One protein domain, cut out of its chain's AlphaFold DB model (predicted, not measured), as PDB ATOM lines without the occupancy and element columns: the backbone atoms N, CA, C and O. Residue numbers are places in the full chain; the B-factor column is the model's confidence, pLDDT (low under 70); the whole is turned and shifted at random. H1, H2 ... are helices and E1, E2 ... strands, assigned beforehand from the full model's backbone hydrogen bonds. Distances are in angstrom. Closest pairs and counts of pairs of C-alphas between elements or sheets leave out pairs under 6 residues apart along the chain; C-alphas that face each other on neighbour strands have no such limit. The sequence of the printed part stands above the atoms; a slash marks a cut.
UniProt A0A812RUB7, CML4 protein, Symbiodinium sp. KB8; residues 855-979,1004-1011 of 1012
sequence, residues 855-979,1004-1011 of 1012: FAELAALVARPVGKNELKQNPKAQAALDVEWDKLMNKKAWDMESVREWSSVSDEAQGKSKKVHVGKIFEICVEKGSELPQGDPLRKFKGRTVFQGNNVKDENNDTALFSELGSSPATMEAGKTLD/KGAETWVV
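Overview. This is residues 855 to 979 and 1004 to 1011 of the 1012 residues of the protein "CML4 protein" of Symbiodinium sp. KB8 (UniProt A0A812RUB7). A long, strongly twisted hairpin of two strands, E2 and E3, makes the spine, with the short strands E1 and E4 beside different stretches of E2. Helices H2 and H3 cover one face of this sheet at different stretches, and H1 grazes it; residues 964 to 979, which include H4, stick out as a free arm. The printed part has 133 residues, with four named helices and four named strands in the order E1 H1 H2 H3 E2 E3 H4 E4, a mixed class of helices and strands. The branched sheet pairs E1 with E2 and E2 with E3 antiparallel, and E2 with E4 parallel. The whole is loose, with a radius of gyration of the C-alphas of 19.6 A, and elongated, spanning 59 by 38 by 27 A.

Arrangement. Start at E1, residues 863 to 865, the antiparallel neighbour of E2, residues 916 to 928; N 864 and O 927 are 2.9 A apart, within hydrogen-bond range. H1, residues 868 to 873, only grazes the sheet with its residues 868 to 871. H2, residues 875 to 890, touches H1 only at the corner by their link, with residues 877 to 878 alone; the closest C-alphas are those of Leu 871 and Ala 877, 5.2 A apart. H2 is on the sheet at a height of 5.1 A, over E3, residues 940 to 954; their closest C-alphas, of Leu 881 and Gly 943, are 4.2 A apart. On the local plane H2 runs slantwise to E3 at 57 degrees, only just. H3, residues 902 to 911, is on the same face at a height of 9.8 A, over E2 and along it at 7 degrees on the local plane; the closest C-alphas of H3 and E2 are those of Ala 909 and Val 916, 6.5 A apart. H2 and H3 are apart. E2 and E3 form an antiparallel hairpin, with N 948 and O 920 2.7 A apart, within hydrogen-bond range. H4, residues 970 to 979, is not on the sheet and touches no helix. E4, residues 1007 to 1011, is parallel to E2, with N 1009 and O 917 2.8 A apart, within hydrogen-bond range. E1 and E4 lie on one side of E2, E3 on the other side. Every O i to N i+4 pair is within hydrogen-bond range in H1, H3 and H4; in H2, 10 of 12 are.

Along the chain. Find C-alpha 863 at (-22.217, -0.453, 1.335), where E1 begins; it is 6.6 A long. H1 follows with 8.7 A, H2 with 22.0 A and H3 with 13.9 A. Find C-alpha 916 at (8.365, -9.894, 20.413); from there E2 runs 37.9 A, and E3 then runs 38.3 A. H4 measures 14.5 A, and E4 runs 13.5 A to C-alpha 1011 at (-4.159, -5.462, 22.277).

Size, cuts and confidence. The C-alphas farthest apart, of Glu 857 and Gly 911, are 59.8 A apart. Residues 980 to 1003 are not printed; C-alphas 979 and 1004 are 35.5 A apart across this cut. The links H2 to H3, E2 to E3 and E3 to H4 are long. The mean pLDDT of the printed part is 76.2; it is under 70 at residues 855 to 863, 931, 961 to 979 and 1004.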
ATOM      1  N   PHE A 855     -29.701  12.103  -3.144       47.06
ATOM      2  CA  PHE A 855     -28.249  12.008  -2.947       47.06
ATOM      3  C   PHE A 855     -27.759  10.560  -2.750       47.06
ATOM      4  O   PHE A 855     -26.614  10.254  -3.091       47.06
ATOM      5  N   ALA A 856     -28.594   9.662  -2.216       43.75
ATOM      6  CA  ALA A 856     -28.277   8.240  -2.094       43.75
ATOM      7  C   ALA A 856     -28.399   7.516  -3.448       43.75
ATOM      8  O   ALA A 856     -27.510   6.734  -3.794       43.75
ATOM      9  N   GLU A 857     -29.427   7.841  -4.239       46.47
ATOM     10  CA  GLU A 857     -29.600   7.355  -5.617       46.47
ATOM     11  C   GLU A 857     -28.426   7.772  -6.518       46.47
ATOM     12  O   GLU A 857     -27.852   6.939  -7.220       46.47
ATOM     13  N   LEU A 858     -27.980   9.030  -6.421       42.09
ATOM     14  CA  LEU A 858     -26.801   9.545  -7.136       42.09
ATOM     15  C   LEU A 858     -25.471   8.880  -6.739       42.09
ATOM     16  O   LEU A 858     -24.491   9.001  -7.478       42.09
ATOM     17  N   ALA A 859     -25.399   8.223  -5.578       41.88
ATOM     18  CA  ALA A 859     -24.149   7.711  -5.018       41.88
ATOM     19  C   ALA A 859     -23.941   6.194  -5.191       41.88
ATOM     20  O   ALA A 859     -22.827   5.725  -4.949       41.88
ATOM     21  N   ALA A 860     -24.973   5.434  -5.589       47.03
ATOM     22  CA  ALA A 860     -24.924   3.978  -5.809       47.03
ATOM     23  C   ALA A 860     -24.220   3.190  -4.673       47.03
ATOM     24  O   ALA A 860     -23.432   2.267  -4.904       47.03
ATOM     25  N   LEU A 861     -24.455   3.589  -3.417       51.28
ATOM     26  CA  LEU A 861     -23.727   3.080  -2.251       51.28
ATOM     27  C   LEU A 861     -24.270   1.728  -1.760       51.28
ATOM     28  O   LEU A 861     -24.953   1.664  -0.742       51.28
ATOM     29  N   VAL A 862     -23.828   0.643  -2.408       59.66
ATOM     30  CA  VAL A 862     -24.093  -0.769  -2.024       59.66
ATOM     31  C   VAL A 862     -23.566  -1.134  -0.618       59.66
ATOM     32  O   VAL A 862     -23.855  -2.198  -0.056       59.66
ATOM     33  N   ALA A 863     -22.725  -0.280  -0.022       68.62
ATOM     34  CA  ALA A 863     -22.217  -0.453   1.335       68.62
ATOM     35  C   ALA A 863     -21.957   0.890   2.034       68.62
ATOM     36  O   ALA A 863     -21.000   1.594   1.702       68.62
ATOM     37  N   ARG A 864     -22.747   1.204   3.062       83.38
ATOM     38  CA  ARG A 864     -22.562   2.380   3.916       83.38
ATOM     39  C   ARG A 864     -21.729   2.026   5.161       83.38
ATOM     40  O   ARG A 864     -22.056   1.063   5.858       83.38
ATOM     41  N   PRO A 865     -20.660   2.775   5.491       83.25
ATOM     42  CA  PRO A 865     -19.919   2.566   6.733       83.25
ATOM     43  C   PRO A 865     -20.752   2.987   7.951       83.25
ATOM     44  O   PRO A 865     -21.360   4.057   7.953       83.25
ATOM     45  N   VAL A 866     -20.746   2.163   9.001       85.25
ATOM     46  CA  VAL A 866     -21.483   2.415  10.250       85.25
ATOM     47  C   VAL A 866     -20.550   3.053  11.272       85.25
ATOM     48  O   VAL A 866     -19.508   2.499  11.630       85.25
ATOM     49  N   GLY A 867     -20.908   4.247  11.745       81.25
ATOM     50  CA  GLY A 867     -20.101   4.987  12.716       81.25
ATOM     51  C   GLY A 867     -20.178   4.385  14.123       81.25
ATOM     52  O   GLY A 867     -21.195   3.820  14.507       81.25
ATOM     53  N   LYS A 868     -19.144   4.578  14.956       79.56
ATOM     54  CA  LYS A 868     -19.103   4.019  16.329       79.56
ATOM     55  C   LYS A 868     -20.268   4.454  17.235       79.56
ATOM     56  O   LYS A 868     -20.610   3.729  18.161       79.56
ATOM     57  N   ASN A 869     -20.861   5.624  16.989       79.12
ATOM     58  CA  ASN A 869     -22.045   6.080  17.726       79.12
ATOM     59  C   ASN A 869     -23.306   5.338  17.268       79.12
ATOM     60  O   ASN A 869     -24.087   4.907  18.105       79.12
ATOM     61  N   GLU A 870     -23.461   5.151  15.957       83.88
ATOM     62  CA  GLU A 870     -24.568   4.398  15.367       83.88
ATOM     63  C   GLU A 870     -24.500   2.923  15.770       83.88
ATOM     64  O   GLU A 870     -25.502   2.365  16.191       83.88
ATOM     65  N   LEU A 871     -23.305   2.322  15.753       82.62
ATOM     66  CA  LEU A 871     -23.066   0.956  16.216       82.62
ATOM     67  C   LEU A 871     -23.570   0.734  17.654       82.62
ATOM     68  O   LEU A 871     -24.281  -0.226  17.921       82.62
ATOM     69  N   LYS A 872     -23.259   1.668  18.564       80.25
ATOM     70  CA  LYS A 872     -23.717   1.635  19.963       80.25
ATOM     71  C   LYS A 872     -25.214   1.903  20.138       80.25
ATOM     72  O   LYS A 872     -25.766   1.568  21.180       80.25
ATOM     73  N   GLN A 873     -25.847   2.566  19.173       84.94
ATOM     74  CA  GLN A 873     -27.269   2.925  19.204       84.94
ATOM     75  C   GLN A 873     -28.151   1.915  18.462       84.94
ATOM     76  O   GLN A 873     -29.359   1.898  18.676       84.94
ATOM     77  N   ASN A 874     -27.568   1.084  17.596       86.62
ATOM     78  CA  ASN A 874     -28.269   0.141  16.740       86.62
ATOM     79  C   ASN A 874     -27.889  -1.304  17.114       86.62
ATOM     80  O   ASN A 874     -26.853  -1.799  16.660       86.62
ATOM     81  N   PRO A 875     -28.737  -2.020  17.879       87.12
ATOM     82  CA  PRO A 875     -28.449  -3.383  18.326       87.12
ATOM     83  C   PRO A 875     -28.143  -4.362  17.185       87.12
ATOM     84  O   PRO A 875     -27.321  -5.254  17.355       87.12
ATOM     85  N   LYS A 876     -28.733  -4.169  15.994       85.25
ATOM     86  CA  LYS A 876     -28.459  -5.020  14.820       85.25
ATOM     87  C   LYS A 876     -27.033  -4.841  14.286       85.25
ATOM     88  O   LYS A 876     -26.474  -5.776  13.723       85.25
ATOM     89  N   ALA A 877     -26.448  -3.655  14.453       85.06
ATOM     90  CA  ALA A 877     -25.075  -3.369  14.048       85.06
ATOM     91  C   ALA A 877     -24.046  -3.909  15.054       85.06
ATOM     92  O   ALA A 877     -22.971  -4.335  14.631       85.06
ATOM     93  N   GLN A 878     -24.388  -3.921  16.349       86.31
ATOM     94  CA  GLN A 878     -23.586  -4.549  17.405       86.31
ATOM     95  C   GLN A 878     -23.619  -6.081  17.289       86.31
ATOM     96  O   GLN A 878     -22.566  -6.685  17.129       86.31
ATOM     97  N   ALA A 879     -24.806  -6.693  17.191       87.19
ATOM     98  CA  ALA A 879     -24.949  -8.143  17.017       87.19
ATOM     99  C   ALA A 879     -24.189  -8.677  15.783       87.19
ATOM    100  O   ALA A 879     -23.629  -9.770  15.804       87.19
ATOM    101  N   ALA A 880     -24.104  -7.885  14.706       86.62
ATOM    102  CA  ALA A 880     -23.324  -8.235  13.518       86.62
ATOM    103  C   ALA A 880     -21.792  -8.203  13.723       86.62
ATOM    104  O   ALA A 880     -21.075  -8.790  12.909       86.62
ATOM    105  N   LEU A 881     -21.282  -7.514  14.753       86.50
ATOM    106  CA  LEU A 881     -19.893  -7.629  15.222       86.50
ATOM    107  C   LEU A 881     -19.725  -8.790  16.198       86.50
ATOM    108  O   LEU A 881     -18.747  -9.520  16.068       86.50
ATOM    109  N   ASP A 882     -20.668  -8.975  17.122       86.38
ATOM    110  CA  ASP A 882     -20.616 -10.036  18.132       86.38
ATOM    111  C   ASP A 882     -20.529 -11.415  17.447       86.38
ATOM    112  O   ASP A 882     -19.598 -12.175  17.699       86.38
ATOM    113  N   VAL A 883     -21.355 -11.653  16.418       86.50
ATOM    114  CA  VAL A 883     -21.292 -12.853  15.555       86.50
ATOM    115  C   VAL A 883     -19.929 -13.034  14.862       86.50
ATOM    116  O   VAL A 883     -19.480 -14.164  14.657       86.50
ATOM    117  N   GLU A 884     -19.230 -11.960  14.476       85.12
ATOM    118  CA  GLU A 884     -17.877 -12.078  13.909       85.12
ATOM    119  C   GLU A 884     -16.842 -12.404  14.998       85.12
ATOM    120  O   GLU A 884     -15.945 -13.213  14.744       85.12
ATOM    121  N   TRP A 885     -16.968 -11.816  16.193       84.38
ATOM    122  CA  TRP A 885     -16.130 -12.117  17.355       84.38
ATOM    123  C   TRP A 885     -16.278 -13.575  17.789       84.38
ATOM    124  O   TRP A 885     -15.272 -14.284  17.826       84.38
ATOM    125  N   ASP A 886     -17.500 -14.060  18.002       85.12
ATOM    126  CA  ASP A 886     -17.787 -15.449  18.380       85.12
ATOM    127  C   ASP A 886     -17.242 -16.430  17.336       85.12
ATOM    128  O   ASP A 886     -16.561 -17.404  17.661       85.12
ATOM    129  N   LYS A 887     -17.419 -16.123  16.046       83.38
ATOM    130  CA  LYS A 887     -16.853 -16.921  14.949       83.38
ATOM    131  C   LYS A 887     -15.317 -16.934  14.948       83.38
ATOM    132  O   LYS A 887     -14.724 -17.916  14.498       83.38
ATOM    133  N   LEU A 888     -14.644 -15.873  15.396       80.81
ATOM    134  CA  LEU A 888     -13.179 -15.845  15.539       80.81
ATOM    135  C   LEU A 888     -12.710 -16.591  16.797       80.81
ATOM    136  O   LEU A 888     -11.714 -17.315  16.729       80.81
ATOM    137  N   MET A 889     -13.452 -16.481  17.900       81.00
ATOM    138  CA  MET A 889     -13.210 -17.214  19.145       81.00
ATOM    139  C   MET A 889     -13.353 -18.726  18.940       81.00
ATOM    140  O   MET A 889     -12.423 -19.476  19.233       81.00
ATOM    141  N   ASN A 890     -14.441 -19.175  18.307       82.25
ATOM    142  CA  ASN A 890     -14.675 -20.585  17.971       82.25
ATOM    143  C   ASN A 890     -13.601 -21.150  17.025       82.25
ATOM    144  O   ASN A 890     -13.213 -22.312  17.132       82.25
ATOM    145  N   LYS A 891     -13.045 -20.315  16.137       77.44
ATOM    146  CA  LYS A 891     -11.907 -20.674  15.273       77.44
ATOM    147  C   LYS A 891     -10.548 -20.665  15.981       77.44
ATOM    148  O   LYS A 891      -9.545 -20.947  15.325       77.44
ATOM    149  N   LYS A 892     -10.496 -20.336  17.278       79.69
ATOM    150  CA  LYS A 892      -9.265 -20.159  18.068       79.69
ATOM    151  C   LYS A 892      -8.278 -19.204  17.384       79.69
ATOM    152  O   LYS A 892      -7.077 -19.462  17.322       79.69
ATOM    153  N   ALA A 893      -8.806 -18.117  16.814       75.00
ATOM    154  CA  ALA A 893      -8.006 -17.082  16.159       75.00
ATOM    155  C   ALA A 893      -7.143 -16.295  17.159       75.00
ATOM    156  O   ALA A 893      -6.052 -15.841  16.814       75.00
ATOM    157  N   TRP A 894      -7.635 -16.174  18.393       78.81
ATOM    158  CA  TRP A 894      -6.979 -15.517  19.514       78.81
ATOM    159  C   TRP A 894      -6.713 -16.540  20.620       78.81
ATOM    160  O   TRP A 894      -7.552 -17.402  20.882       78.81
ATOM    161  N   ASP A 895      -5.554 -16.431  21.260       80.44
ATOM    162  CA  ASP A 895      -5.247 -17.155  22.490       80.44
ATOM    163  C   ASP A 895      -5.626 -16.268  23.682       80.44
ATOM    164  O   ASP A 895      -5.069 -15.185  23.858       80.44
ATOM    165  N   MET A 896      -6.606 -16.721  24.464       80.56
ATOM    166  CA  MET A 896      -7.095 -16.023  25.657       80.56
ATOM    167  C   MET A 896      -6.495 -16.579  26.956       80.56
ATOM    168  O   MET A 896      -6.692 -15.987  28.014       80.56
ATOM    169  N   GLU A 897      -5.768 -17.700  26.903       82.25
ATOM    170  CA  GLU A 897      -5.164 -18.336  28.082       82.25
ATOM    171  C   GLU A 897      -3.854 -17.642  28.481       82.25
ATOM    172  O   GLU A 897      -3.502 -17.593  29.658       82.25
ATOM    173  N   SER A 898      -3.143 -17.059  27.511       81.00
ATOM    174  CA  SER A 898      -1.856 -16.390  27.728       81.00
ATOM    175  C   SER A 898      -1.943 -14.897  28.078       81.00
ATOM    176  O   SER A 898      -0.899 -14.263  28.247       81.00
ATOM    177  N   VAL A 899      -3.151 -14.332  28.229       86.50
ATOM    178  CA  VAL A 899      -3.396 -12.896  28.483       86.50
ATOM    179  C   VAL A 899      -2.633 -12.399  29.716       86.50
ATOM    180  O   VAL A 899      -2.875 -12.824  30.845       86.50
ATOM    181  N   ARG A 900      -1.708 -11.457  29.494       86.62
ATOM    182  CA  ARG A 900      -0.853 -10.821  30.509       86.62
ATOM    183  C   ARG A 900      -0.633  -9.347  30.168       86.62
ATOM    184  O   ARG A 900      -0.832  -8.934  29.025       86.62
ATOM    185  N   GLU A 901      -0.206  -8.549  31.145       87.62
ATOM    186  CA  GLU A 901       0.128  -7.143  30.904       87.62
ATOM    187  C   GLU A 901       1.310  -6.992  29.935       87.62
ATOM    188  O   GLU A 901       2.316  -7.700  30.036       87.62
ATOM    189  N   TRP A 902       1.214  -6.019  29.020       87.19
ATOM    190  CA  TRP A 902       2.267  -5.753  28.034       87.19
ATOM    191  C   TRP A 902       3.611  -5.378  28.676       87.19
ATOM    192  O   TRP A 902       4.648  -5.771  28.156       87.19
ATOM    193  N   SER A 903       3.597  -4.680  29.817       87.31
ATOM    194  CA  SER A 903       4.774  -4.413  30.662       87.31
ATOM    195  C   SER A 903       5.547  -5.702  30.953       87.31
ATOM    196  O   SER A 903       6.680  -5.861  30.512       87.31
ATOM    197  N   SER A 904       4.888  -6.678  31.583       89.56
ATOM    198  CA  SER A 904       5.486  -7.966  31.939       89.56
ATOM    199  C   SER A 904       6.003  -8.740  30.721       89.56
ATOM    200  O   SER A 904       7.084  -9.323  30.794       89.56
ATOM    201  N   VAL A 905       5.271  -8.732  29.602       88.56
ATOM    202  CA  VAL A 905       5.695  -9.393  28.353       88.56
ATOM    203  C   VAL A 905       6.918  -8.701  27.739       88.56
ATOM    204  O   VAL A 905       7.849  -9.378  27.302       88.56
ATOM    205  N   SER A 906       6.937  -7.368  27.732       89.25
ATOM    206  CA  SER A 906       8.033  -6.538  27.223       89.25
ATOM    207  C   SER A 906       9.303  -6.720  28.056       89.25
ATOM    208  O   SER A 906      10.366  -6.992  27.500       89.25
ATOM    209  N   ASP A 907       9.194  -6.652  29.382       87.81
ATOM    210  CA  ASP A 907      10.319  -6.812  30.307       87.81
ATOM    211  C   ASP A 907      10.894  -8.241  30.246       87.81
ATOM    212  O   ASP A 907      12.113  -8.436  30.223       87.81
ATOM    213  N   GLU A 908      10.028  -9.259  30.135       90.50
ATOM    214  CA  GLU A 908      10.432 -10.655  29.925       90.50
ATOM    215  C   GLU A 908      11.162 -10.837  28.580       90.50
ATOM    216  O   GLU A 908      12.178 -11.537  28.511       90.50
ATOM    217  N   ALA A 909      10.674 -10.197  27.512       89.31
ATOM    218  CA  ALA A 909      11.268 -10.242  26.177       89.31
ATOM    219  C   ALA A 909      12.645  -9.563  26.132       89.31
ATOM    220  O   ALA A 909      13.606 -10.165  25.642       89.31
ATOM    221  N   GLN A 910      12.767  -8.362  26.707       86.56
ATOM    222  CA  GLN A 910      14.028  -7.630  26.839       86.56
ATOM    223  C   GLN A 910      15.040  -8.424  27.679       86.56
ATOM    224  O   GLN A 910      16.153  -8.689  27.219       86.56
ATOM    225  N   GLY A 911      14.636  -8.903  28.862       87.19
ATOM    226  CA  GLY A 911      15.492  -9.693  29.755       87.19
ATOM    227  C   GLY A 911      15.975 -11.015  29.144       87.19
ATOM    228  O   GLY A 911      17.085 -11.461  29.433       87.19
ATOM    229  N   LYS A 912      15.185 -11.626  28.250       90.38
ATOM    230  CA  LYS A 912      15.558 -12.841  27.500       90.38
ATOM    231  C   LYS A 912      16.176 -12.556  26.123       90.38
ATOM    232  O   LYS A 912      16.478 -13.507  25.403       90.38
ATOM    233  N   SER A 913      16.360 -11.285  25.742       86.25
ATOM    234  CA  SER A 913      16.818 -10.859  24.405       86.25
ATOM    235  C   SER A 913      16.031 -11.508  23.250       86.25
ATOM    236  O   SER A 913      16.592 -11.899  22.223       86.25
ATOM    237  N   LYS A 914      14.715 -11.660  23.430       88.00
ATOM    238  CA  LYS A 914      13.801 -12.322  22.493       88.00
ATOM    239  C   LYS A 914      12.964 -11.275  21.763       88.00
ATOM    240  O   LYS A 914      12.312 -10.460  22.403       88.00
ATOM    241  N   LYS A 915      12.927 -11.335  20.427       88.06
ATOM    242  CA  LYS A 915      12.084 -10.439  19.623       88.06
ATOM    243  C   LYS A 915      10.606 -10.774  19.815       88.06
ATOM    244  O   LYS A 915      10.207 -11.919  19.578       88.06
ATOM    245  N   VAL A 916       9.812  -9.778  20.196       89.06
ATOM    246  CA  VAL A 916       8.365  -9.894  20.413       89.06
ATOM    247  C   VAL A 916       7.671  -8.693  19.773       89.06
ATOM    248  O   VAL A 916       8.198  -7.586  19.784       89.06
ATOM    249  N   HIS A 917       6.503  -8.912  19.180       89.56
ATOM    250  CA  HIS A 917       5.686  -7.871  18.565       89.56
ATOM    251  C   HIS A 917       4.373  -7.671  19.329       89.56
ATOM    252  O   HIS A 917       3.858  -8.606  19.936       89.56
ATOM    253  N   VAL A 918       3.789  -6.478  19.226       88.44
ATOM    254  CA  VAL A 918       2.450  -6.154  19.734       88.44
ATOM    255  C   VAL A 918       1.671  -5.321  18.719       88.44
ATOM    256  O   VAL A 918       2.144  -4.282  18.261       88.44
ATOM    257  N   GLY A 919       0.477  -5.769  18.335       85.81
ATOM    258  CA  GLY A 919      -0.419  -5.043  17.425       85.81
ATOM    259  C   GLY A 919      -1.807  -4.840  18.023       85.81
ATOM    260  O   GLY A 919      -2.131  -5.418  19.056       85.81
ATOM    261  N   LYS A 920      -2.638  -4.014  17.385       84.44
ATOM    262  CA  LYS A 920      -4.014  -3.745  17.845       84.44
ATOM    263  C   LYS A 920      -5.060  -4.480  17.017       84.44
ATOM    264  O   LYS A 920      -4.860  -4.668  15.821       84.44
ATOM    265  N   ILE A 921      -6.197  -4.818  17.613       83.00
ATOM    266  CA  ILE A 921      -7.426  -5.138  16.872       83.00
ATOM    267  C   ILE A 921      -8.231  -3.856  16.627       83.00
ATOM    268  O   ILE A 921      -8.156  -2.888  17.385       83.00
ATOM    269  N   PHE A 922      -9.005  -3.831  15.546       83.06
ATOM    270  CA  PHE A 922     -10.088  -2.875  15.371       83.06
ATOM    271  C   PHE A 922     -11.296  -3.508  14.678       83.06
ATOM    272  O   PHE A 922     -11.185  -4.441  13.881       83.06
ATOM    273  N   GLU A 923     -12.458  -2.953  14.993       85.50
ATOM    274  CA  GLU A 923     -13.754  -3.367  14.471       85.50
ATOM    275  C   GLU A 923     -14.194  -2.453  13.328       85.50
ATOM    276  O   GLU A 923     -14.013  -1.229  13.371       85.50
ATOM    277  N   ILE A 924     -14.812  -3.055  12.317       86.00
ATOM    278  CA  ILE A 924     -15.440  -2.392  11.179       86.00
ATOM    279  C   ILE A 924     -16.862  -2.941  11.075       86.00
ATOM    280  O   ILE A 924     -17.041  -4.151  10.978       86.00
ATOM    281  N   CYS A 925     -17.868  -2.072  11.032       86.25
ATOM    282  CA  CYS A 925     -19.231  -2.464  10.688       86.25
ATOM    283  C   CYS A 925     -19.692  -1.676   9.459       86.25
ATOM    284  O   CYS A 925     -19.415  -0.480   9.327       86.25
ATOM    285  N   VAL A 926     -20.353  -2.364   8.531       86.50
ATOM    286  CA  VAL A 926     -20.935  -1.774   7.321       86.50
ATOM    287  C   VAL A 926     -22.378  -2.243   7.167       86.50
ATOM    288  O   VAL A 926     -22.677  -3.412   7.398       86.50
ATOM    289  N   GLU A 927     -23.262  -1.344   6.755       86.62
ATOM    290  CA  GLU A 927     -24.597  -1.677   6.269       86.62
ATOM    291  C   GLU A 927     -24.467  -1.998   4.776       86.62
ATOM    292  O   GLU A 927     -24.146  -1.125   3.971       86.62
ATOM    293  N   LYS A 928     -24.626  -3.269   4.412       81.94
ATOM    294  CA  LYS A 928     -24.717  -3.728   3.019       81.94
ATOM    295  C   LYS A 928     -26.154  -3.571   2.539       81.94
ATOM    296  O   LYS A 928     -27.054  -3.803   3.340       81.94
ATOM    297  N   GLY A 929     -26.358  -3.208   1.272       75.38
ATOM    298  CA  GLY A 929     -27.700  -2.976   0.729       75.38
ATOM    299  C   GLY A 929     -28.382  -1.738   1.326       75.38
ATOM    300  O   GLY A 929     -29.593  -1.737   1.514       75.38
ATOM    301  N   SER A 930     -27.617  -0.709   1.710       78.69
ATOM    302  CA  SER A 930     -28.127   0.537   2.311       78.69
ATOM    303  C   SER A 930     -29.086   1.335   1.412       78.69
ATOM    304  O   SER A 930     -29.870   2.136   1.917       78.69
ATOM    305  N   GLU A 931     -29.016   1.098   0.107       69.75
ATOM    306  CA  GLU A 931     -29.892   1.580  -0.960       69.75
ATOM    307  C   GLU A 931     -31.274   0.903  -0.981       69.75
ATOM    308  O   GLU A 931     -32.218   1.456  -1.535       69.75
ATOM    309  N   LEU A 932     -31.416  -0.276  -0.365       75.94
ATOM    310  CA  LEU A 932     -32.674  -1.023  -0.339       75.94
ATOM    311  C   LEU A 932     -33.603  -0.524   0.787       75.94
ATOM    312  O   LEU A 932     -33.130   0.059   1.772       75.94
ATOM    313  N   PRO A 933     -34.925  -0.768   0.704       74.38
ATOM    314  CA  PRO A 933     -35.871  -0.378   1.747       74.38
ATOM    315  C   PRO A 933     -35.518  -0.929   3.137       74.38
ATOM    316  O   PRO A 933     -34.947  -2.011   3.294       74.38
ATOM    317  N   GLN A 934     -35.877  -0.184   4.183       72.44
ATOM    318  CA  GLN A 934     -35.608  -0.592   5.560       72.44
ATOM    319  C   GLN A 934     -36.434  -1.839   5.921       72.44
ATOM    320  O   GLN A 934     -37.646  -1.761   6.089       72.44
ATOM    321  N   GLY A 935     -35.761  -2.985   6.058       72.62
ATOM    322  CA  GLY A 935     -36.391  -4.290   6.297       72.62
ATOM    323  C   GLY A 935     -36.132  -5.329   5.201       72.62
ATOM    324  O   GLY A 935     -36.446  -6.496   5.413       72.62
ATOM    325  N   ASP A 936     -35.527  -4.939   4.074       76.38
ATOM    326  CA  ASP A 936     -35.119  -5.871   3.019       76.38
ATOM    327  C   ASP A 936     -34.079  -6.902   3.538       76.38
ATOM    328  O   ASP A 936     -33.106  -6.500   4.182       76.38
ATOM    329  N   PRO A 937     -34.220  -8.220   3.268       74.00
ATOM    330  CA  PRO A 937     -33.261  -9.248   3.704       74.00
ATOM    331  C   PRO A 937     -31.817  -9.069   3.200       74.00
ATOM    332  O   PRO A 937     -30.870  -9.583   3.808       74.00
ATOM    333  N   LEU A 938     -31.624  -8.367   2.081       70.69
ATOM    334  CA  LEU A 938     -30.311  -8.029   1.533       70.69
ATOM    335  C   LEU A 938     -29.715  -6.780   2.210       70.69
ATOM    336  O   LEU A 938     -28.487  -6.637   2.222       70.69
ATOM    337  N   ARG A 939     -30.545  -5.942   2.853       81.12
ATOM    338  CA  ARG A 939     -30.115  -4.803   3.675       81.12
ATOM    339  C   ARG A 939     -29.716  -5.249   5.083       81.12
ATOM    340  O   ARG A 939     -30.543  -5.354   5.990       81.12
ATOM    341  N   LYS A 940     -28.421  -5.496   5.296       85.19
ATOM    342  CA  LYS A 940     -27.911  -6.065   6.555       85.19
ATOM    343  C   LYS A 940     -26.579  -5.497   7.019       85.19
ATOM    344  O   LYS A 940     -25.692  -5.181   6.227       85.19
ATOM    345  N   PHE A 941     -26.418  -5.448   8.336       88.06
ATOM    346  CA  PHE A 941     -25.147  -5.130   8.974       88.06
ATOM    347  C   PHE A 941     -24.169  -6.305   8.839       88.06
ATOM    348  O   PHE A 941     -24.548  -7.467   8.984       88.06
ATOM    349  N   LYS A 942     -22.902  -6.007   8.537       85.62
ATOM    350  CA  LYS A 942     -21.815  -6.986   8.397       85.62
ATOM    351  C   LYS A 942     -20.610  -6.479   9.191       85.62
ATOM    352  O   LYS A 942     -19.919  -5.558   8.749       85.62
ATOM    353  N   GLY A 943     -20.384  -7.060  10.367       84.75
ATOM    354  CA  GLY A 943     -19.218  -6.783  11.200       84.75
ATOM    355  C   GLY A 943     -17.960  -7.504  10.707       84.75
ATOM    356  O   GLY A 943     -18.035  -8.548  10.054       84.75
ATOM    357  N   ARG A 944     -16.791  -6.922  10.989       82.38
ATOM    358  CA  ARG A 944     -15.450  -7.465  10.738       82.38
ATOM    359  C   ARG A 944     -14.492  -7.029  11.848       82.38
ATOM    360  O   ARG A 944     -14.371  -5.836  12.114       82.38
ATOM    361  N   THR A 945     -13.746  -7.981  12.400       81.44
ATOM    362  CA  THR A 945     -12.727  -7.752  13.436       81.44
ATOM    363  C   THR A 945     -11.347  -8.052  12.848       81.44
ATOM    364  O   THR A 945     -11.082  -9.166  12.382       81.44
ATOM    365  N   VAL A 946     -10.480  -7.037  12.781       78.88
ATOM    366  CA  VAL A 946      -9.268  -7.037  11.941       78.88
ATOM    367  C   VAL A 946      -8.034  -6.616  12.744       78.88
ATOM    368  O   VAL A 946      -8.085  -5.689  13.548       78.88
ATOM    369  N   PHE A 947      -6.903  -7.281  12.502       79.06
ATOM    370  CA  PHE A 947      -5.606  -6.925  13.086       79.06
ATOM    371  C   PHE A 947      -4.962  -5.735  12.349       79.06
ATOM    372  O   PHE A 947      -4.853  -5.723  11.120       79.06
ATOM    373  N   GLN A 948      -4.508  -4.730  13.097       77.88
ATOM    374  CA  GLN A 948      -3.980  -3.462  12.599       77.88
ATOM    375  C   GLN A 948      -2.512  -3.579  12.158       77.88
ATOM    376  O   GLN A 948      -1.601  -3.074  12.813       77.88
ATOM    377  N   GLY A 949      -2.275  -4.201  10.999       70.56
ATOM    378  CA  GLY A 949      -0.925  -4.421  10.456       70.56
ATOM    379  C   GLY A 949      -0.078  -3.153  10.234       70.56
ATOM    380  O   GLY A 949       1.142  -3.247  10.177       70.56
ATOM    381  N   ASN A 950      -0.689  -1.964  10.154       70.12
ATOM    382  CA  ASN A 950       0.020  -0.682  10.023       70.12
ATOM    383  C   ASN A 950       0.468  -0.060  11.364       70.12
ATOM    384  O   ASN A 950       1.020   1.039  11.364       70.12
ATOM    385  N   ASN A 951       0.157  -0.693  12.496       74.06
ATOM    386  CA  ASN A 951       0.425  -0.190  13.844       74.06
ATOM    387  C   ASN A 951       0.814  -1.358  14.758       74.06
ATOM    388  O   ASN A 951       0.132  -1.675  15.735       74.06
ATOM    389  N   VAL A 952       1.901  -2.026  14.380       82.31
ATOM    390  CA  VAL A 952       2.522  -3.088  15.170       82.31
ATOM    391  C   VAL A 952       3.865  -2.580  15.661       82.31
ATOM    392  O   VAL A 952       4.619  -1.951  14.912       82.31
ATOM    393  N   LYS A 953       4.143  -2.836  16.931       86.56
ATOM    394  CA  LYS A 953       5.355  -2.427  17.625       86.56
ATOM    395  C   LYS A 953       6.167  -3.622  18.084       86.56
ATOM    396  O   LYS A 953       5.664  -4.742  18.052       86.56
ATOM    397  N   ASP A 954       7.399  -3.383  18.498       88.81
ATOM    398  CA  ASP A 954       8.275  -4.391  19.084       88.81
ATOM    399  C   ASP A 954       8.428  -4.258  20.612       88.81
ATOM    400  O   ASP A 954       7.806  -3.399  21.242       88.81
ATOM    401  N   GLU A 955       9.280  -5.099  21.209       88.19
ATOM    402  CA  GLU A 955       9.604  -5.083  22.641       88.19
ATOM    403  C   GLU A 955      10.283  -3.792  23.140       88.19
ATOM    404  O   GLU A 955      10.418  -3.613  24.345       88.19
ATOM    405  N   ASN A 956      10.684  -2.873  22.256       84.69
ATOM    406  CA  ASN A 956      11.233  -1.559  22.615       84.69
ATOM    407  C   ASN A 956      10.233  -0.422  22.337       84.69
ATOM    408  O   ASN A 956      10.583   0.751  22.459       84.69
ATOM    409  N   ASN A 957       8.978  -0.756  21.990       81.69
ATOM    410  CA  ASN A 957       7.914   0.179  21.600       81.69
ATOM    411  C   ASN A 957       8.205   0.948  20.282       81.69
ATOM    412  O   ASN A 957       7.477   1.897  19.947       81.69
ATOM    413  N   ASP A 958       9.198   0.485  19.511       81.62
ATOM    414  CA  ASP A 958       9.531   0.920  18.150       81.62
ATOM    415  C   ASP A 958       8.612   0.252  17.113       81.62
ATOM    416  O   ASP A 958       7.827  -0.640  17.430       81.62
ATOM    417  N   THR A 959       8.657   0.696  15.851       82.00
ATOM    418  CA  THR A 959       7.812   0.129  14.780       82.00
ATOM    419  C   THR A 959       8.324  -1.245  14.345       82.00
ATOM    420  O   THR A 959       9.466  -1.367  13.902       82.00
ATOM    421  N   ALA A 960       7.472  -2.272  14.406       75.50
ATOM    422  CA  ALA A 960       7.842  -3.630  14.018       75.50
ATOM    423  C   ALA A 960       8.135  -3.724  12.511       75.50
ATOM    424  O   ALA A 960       7.308  -3.371  11.666       75.50
ATOM    425  N   LEU A 961       9.316  -4.243  12.168       67.31
ATOM    426  CA  LEU A 961       9.724  -4.469  10.783       67.31
ATOM    427  C   LEU A 961       9.221  -5.832  10.297       67.31
ATOM    428  O   LEU A 961       9.761  -6.879  10.655       67.31
ATOM    429  N   PHE A 962       8.206  -5.816   9.437       63.91
ATOM    430  CA  PHE A 962       7.777  -6.996   8.692       63.91
ATOM    431  C   PHE A 962       8.584  -7.158   7.403       63.91
ATOM    432  O   PHE A 962       8.832  -6.188   6.688       63.91
ATOM    433  N   SER A 963       8.911  -8.402   7.047       56.44
ATOM    434  CA  SER A 963       9.270  -8.745   5.668       56.44
ATOM    435  C   SER A 963       8.104  -8.371   4.748       56.44
ATOM    436  O   SER A 963       6.987  -8.826   4.995       56.44
ATOM    437  N   GLU A 964       8.346  -7.552   3.720       48.12
ATOM    438  CA  GLU A 964       7.290  -6.975   2.874       48.12
ATOM    439  C   GLU A 964       6.323  -8.037   2.320       48.12
ATOM    440  O   GLU A 964       6.650  -8.811   1.416       48.12
ATOM    441  N   LEU A 965       5.090  -8.040   2.836       46.59
ATOM    442  CA  LEU A 965       3.968  -8.760   2.240       46.59
ATOM    443  C   LEU A 965       3.480  -7.958   1.031       46.59
ATOM    444  O   LEU A 965       2.621  -7.085   1.148       46.59
ATOM    445  N   GLY A 966       4.071  -8.237  -0.131       40.03
ATOM    446  CA  GLY A 966       3.704  -7.614  -1.400       40.03
ATOM    447  C   GLY A 966       2.272  -7.953  -1.822       40.03
ATOM    448  O   GLY A 966       2.048  -8.927  -2.538       40.03
ATOM    449  N   SER A 967       1.309  -7.133  -1.406       43.25
ATOM    450  CA  SER A 967      -0.081  -7.190  -1.869       43.25
ATOM    451  C   SER A 967      -0.160  -6.792  -3.345       43.25
ATOM    452  O   SER A 967       0.244  -5.688  -3.717       43.25
ATOM    453  N   SER A 968      -0.661  -7.682  -4.202       43.06
ATOM    454  CA  SER A 968      -0.656  -7.492  -5.655       43.06
ATOM    455  C   SER A 968      -1.775  -6.548  -6.133       43.06
ATOM    456  O   SER A 968      -2.946  -6.803  -5.860       43.06
ATOM    457  N   PRO A 969      -1.470  -5.501  -6.930       43.25
ATOM    458  CA  PRO A 969      -2.497  -4.663  -7.565       43.25
ATOM    459  C   PRO A 969      -3.384  -5.409  -8.581       43.25
ATOM    460  O   PRO A 969      -4.494  -4.966  -8.875       43.25
ATOM    461  N   ALA A 970      -2.903  -6.546  -9.097       46.91
ATOM    462  CA  ALA A 970      -3.510  -7.303 -10.195       46.91
ATOM    463  C   ALA A 970      -4.957  -7.771  -9.936       46.91
ATOM    464  O   ALA A 970      -5.732  -7.915 -10.880       46.91
ATOM    465  N   THR A 971      -5.361  -7.980  -8.678       52.81
ATOM    466  CA  THR A 971      -6.732  -8.408  -8.347       52.81
ATOM    467  C   THR A 971      -7.785  -7.336  -8.625       52.81
ATOM    468  O   THR A 971      -8.911  -7.682  -8.973       52.81
ATOM    469  N   MET A 972      -7.443  -6.042  -8.542       47.81
ATOM    470  CA  MET A 972      -8.392  -4.966  -8.866       47.81
ATOM    471  C   MET A 972      -8.569  -4.747 -10.372       47.81
ATOM    472  O   MET A 972      -9.612  -4.252 -10.791       47.81
ATOM    473  N   GLU A 973      -7.566  -5.079 -11.185       53.25
ATOM    474  CA  GLU A 973      -7.684  -5.033 -12.648       53.25
ATOM    475  C   GLU A 973      -8.452  -6.253 -13.162       53.25
ATOM    476  O   GLU A 973      -9.372  -6.091 -13.957       53.25
ATOM    477  N   ALA A 974      -8.179  -7.446 -12.618       56.88
ATOM    478  CA  ALA A 974      -8.948  -8.653 -12.919       56.88
ATOM    479  C   ALA A 974     -10.447  -8.498 -12.595       56.88
ATOM    480  O   ALA A 974     -11.281  -8.855 -13.424       56.88
ATOM    481  N   GLY A 975     -10.790  -7.920 -11.435       54.31
ATOM    482  CA  GLY A 975     -12.184  -7.663 -11.051       54.31
ATOM    483  C   GLY A 975     -12.926  -6.784 -12.061       54.31
ATOM    484  O   GLY A 975     -13.951  -7.197 -12.587       54.31
ATOM    485  N   LYS A 976     -12.348  -5.633 -12.431       56.84
ATOM    486  CA  LYS A 976     -12.948  -4.703 -13.409       56.84
ATOM    487  C   LYS A 976     -13.172  -5.329 -14.785       56.84
ATOM    488  O   LYS A 976     -14.156  -5.010 -15.446       56.84
ATOM    489  N   THR A 977     -12.260  -6.192 -15.230       59.41
ATOM    490  CA  THR A 977     -12.398  -6.909 -16.505       59.41
ATOM    491  C   THR A 977     -13.533  -7.933 -16.447       59.41
ATOM    492  O   THR A 977     -14.274  -8.085 -17.415       59.41
ATOM    493  N   LEU A 978     -13.704  -8.601 -15.303       61.56
ATOM    494  CA  LEU A 978     -14.772  -9.575 -15.080       61.56
ATOM    495  C   LEU A 978     -16.144  -8.890 -14.964       61.56
ATOM    496  O   LEU A 978     -17.098  -9.335 -15.597       61.56
ATOM    497  N   ASP A 979     -16.214  -7.746 -14.275       62.91
ATOM    498  CA  ASP A 979     -17.404  -6.887 -14.235       62.91
ATOM    499  C   ASP A 979     -17.807  -6.443 -15.655       62.91
ATOM    500  O   ASP A 979     -18.974  -6.552 -16.033       62.91
ATOM    501  N   LYS A1004       3.511 -16.240  11.406       64.12
ATOM    502  CA  LYS A1004       4.710 -17.068  11.584       64.12
ATOM    503  C   LYS A1004       5.912 -16.134  11.661       64.12
ATOM    504  O   LYS A1004       6.088 -15.315  10.763       64.12
ATOM    505  N   GLY A1005       6.741 -16.272  12.690       75.56
ATOM    506  CA  GLY A1005       7.894 -15.400  12.914       75.56
ATOM    507  C   GLY A1005       8.078 -15.103  14.396       75.56
ATOM    508  O   GLY A1005       7.937 -16.007  15.217       75.56
ATOM    509  N   ALA A1006       8.384 -13.844  14.721       80.25
ATOM    510  CA  ALA A1006       8.400 -13.362  16.097       80.25
ATOM    511  C   ALA A1006       7.016 -13.516  16.752       80.25
ATOM    512  O   ALA A1006       5.976 -13.364  16.104       80.25
ATOM    513  N   GLU A1007       7.022 -13.820  18.046       84.38
ATOM    514  CA  GLU A1007       5.812 -13.950  18.853       84.38
ATOM    515  C   GLU A1007       5.043 -12.627  18.832       84.38
ATOM    516  O   GLU A1007       5.628 -11.576  19.080       84.38
ATOM    517  N   THR A1008       3.765 -12.664  18.455       85.31
ATOM    518  CA  THR A1008       2.968 -11.454  18.214       85.31
ATOM    519  C   THR A1008       1.768 -11.431  19.146       85.31
ATOM    520  O   THR A1008       0.854 -12.240  19.007       85.31
ATOM    521  N   TRP A1009       1.789 -10.480  20.070       86.25
ATOM    522  CA  TRP A1009       0.735 -10.186  21.026       86.25
ATOM    523  C   TRP A1009      -0.281  -9.219  20.429       86.25
ATOM    524  O   TRP A1009       0.012  -8.470  19.488       86.25
ATOM    525  N   VAL A1010      -1.490  -9.233  20.980       83.69
ATOM    526  CA  VAL A1010      -2.603  -8.445  20.462       83.69
ATOM    527  C   VAL A1010      -3.264  -7.670  21.593       83.69
ATOM    528  O   VAL A1010      -3.601  -8.232  22.627       83.69
ATOM    529  N   VAL A1011      -3.435  -6.367  21.382       80.94
ATOM    530  CA  VAL A1011      -4.159  -5.462  22.277       80.94
ATOM    531  C   VAL A1011      -5.558  -5.238  21.714       80.94
ATOM    532  O   VAL A1011      -5.706  -4.883  20.537       80.94
TER     533      VAL A1011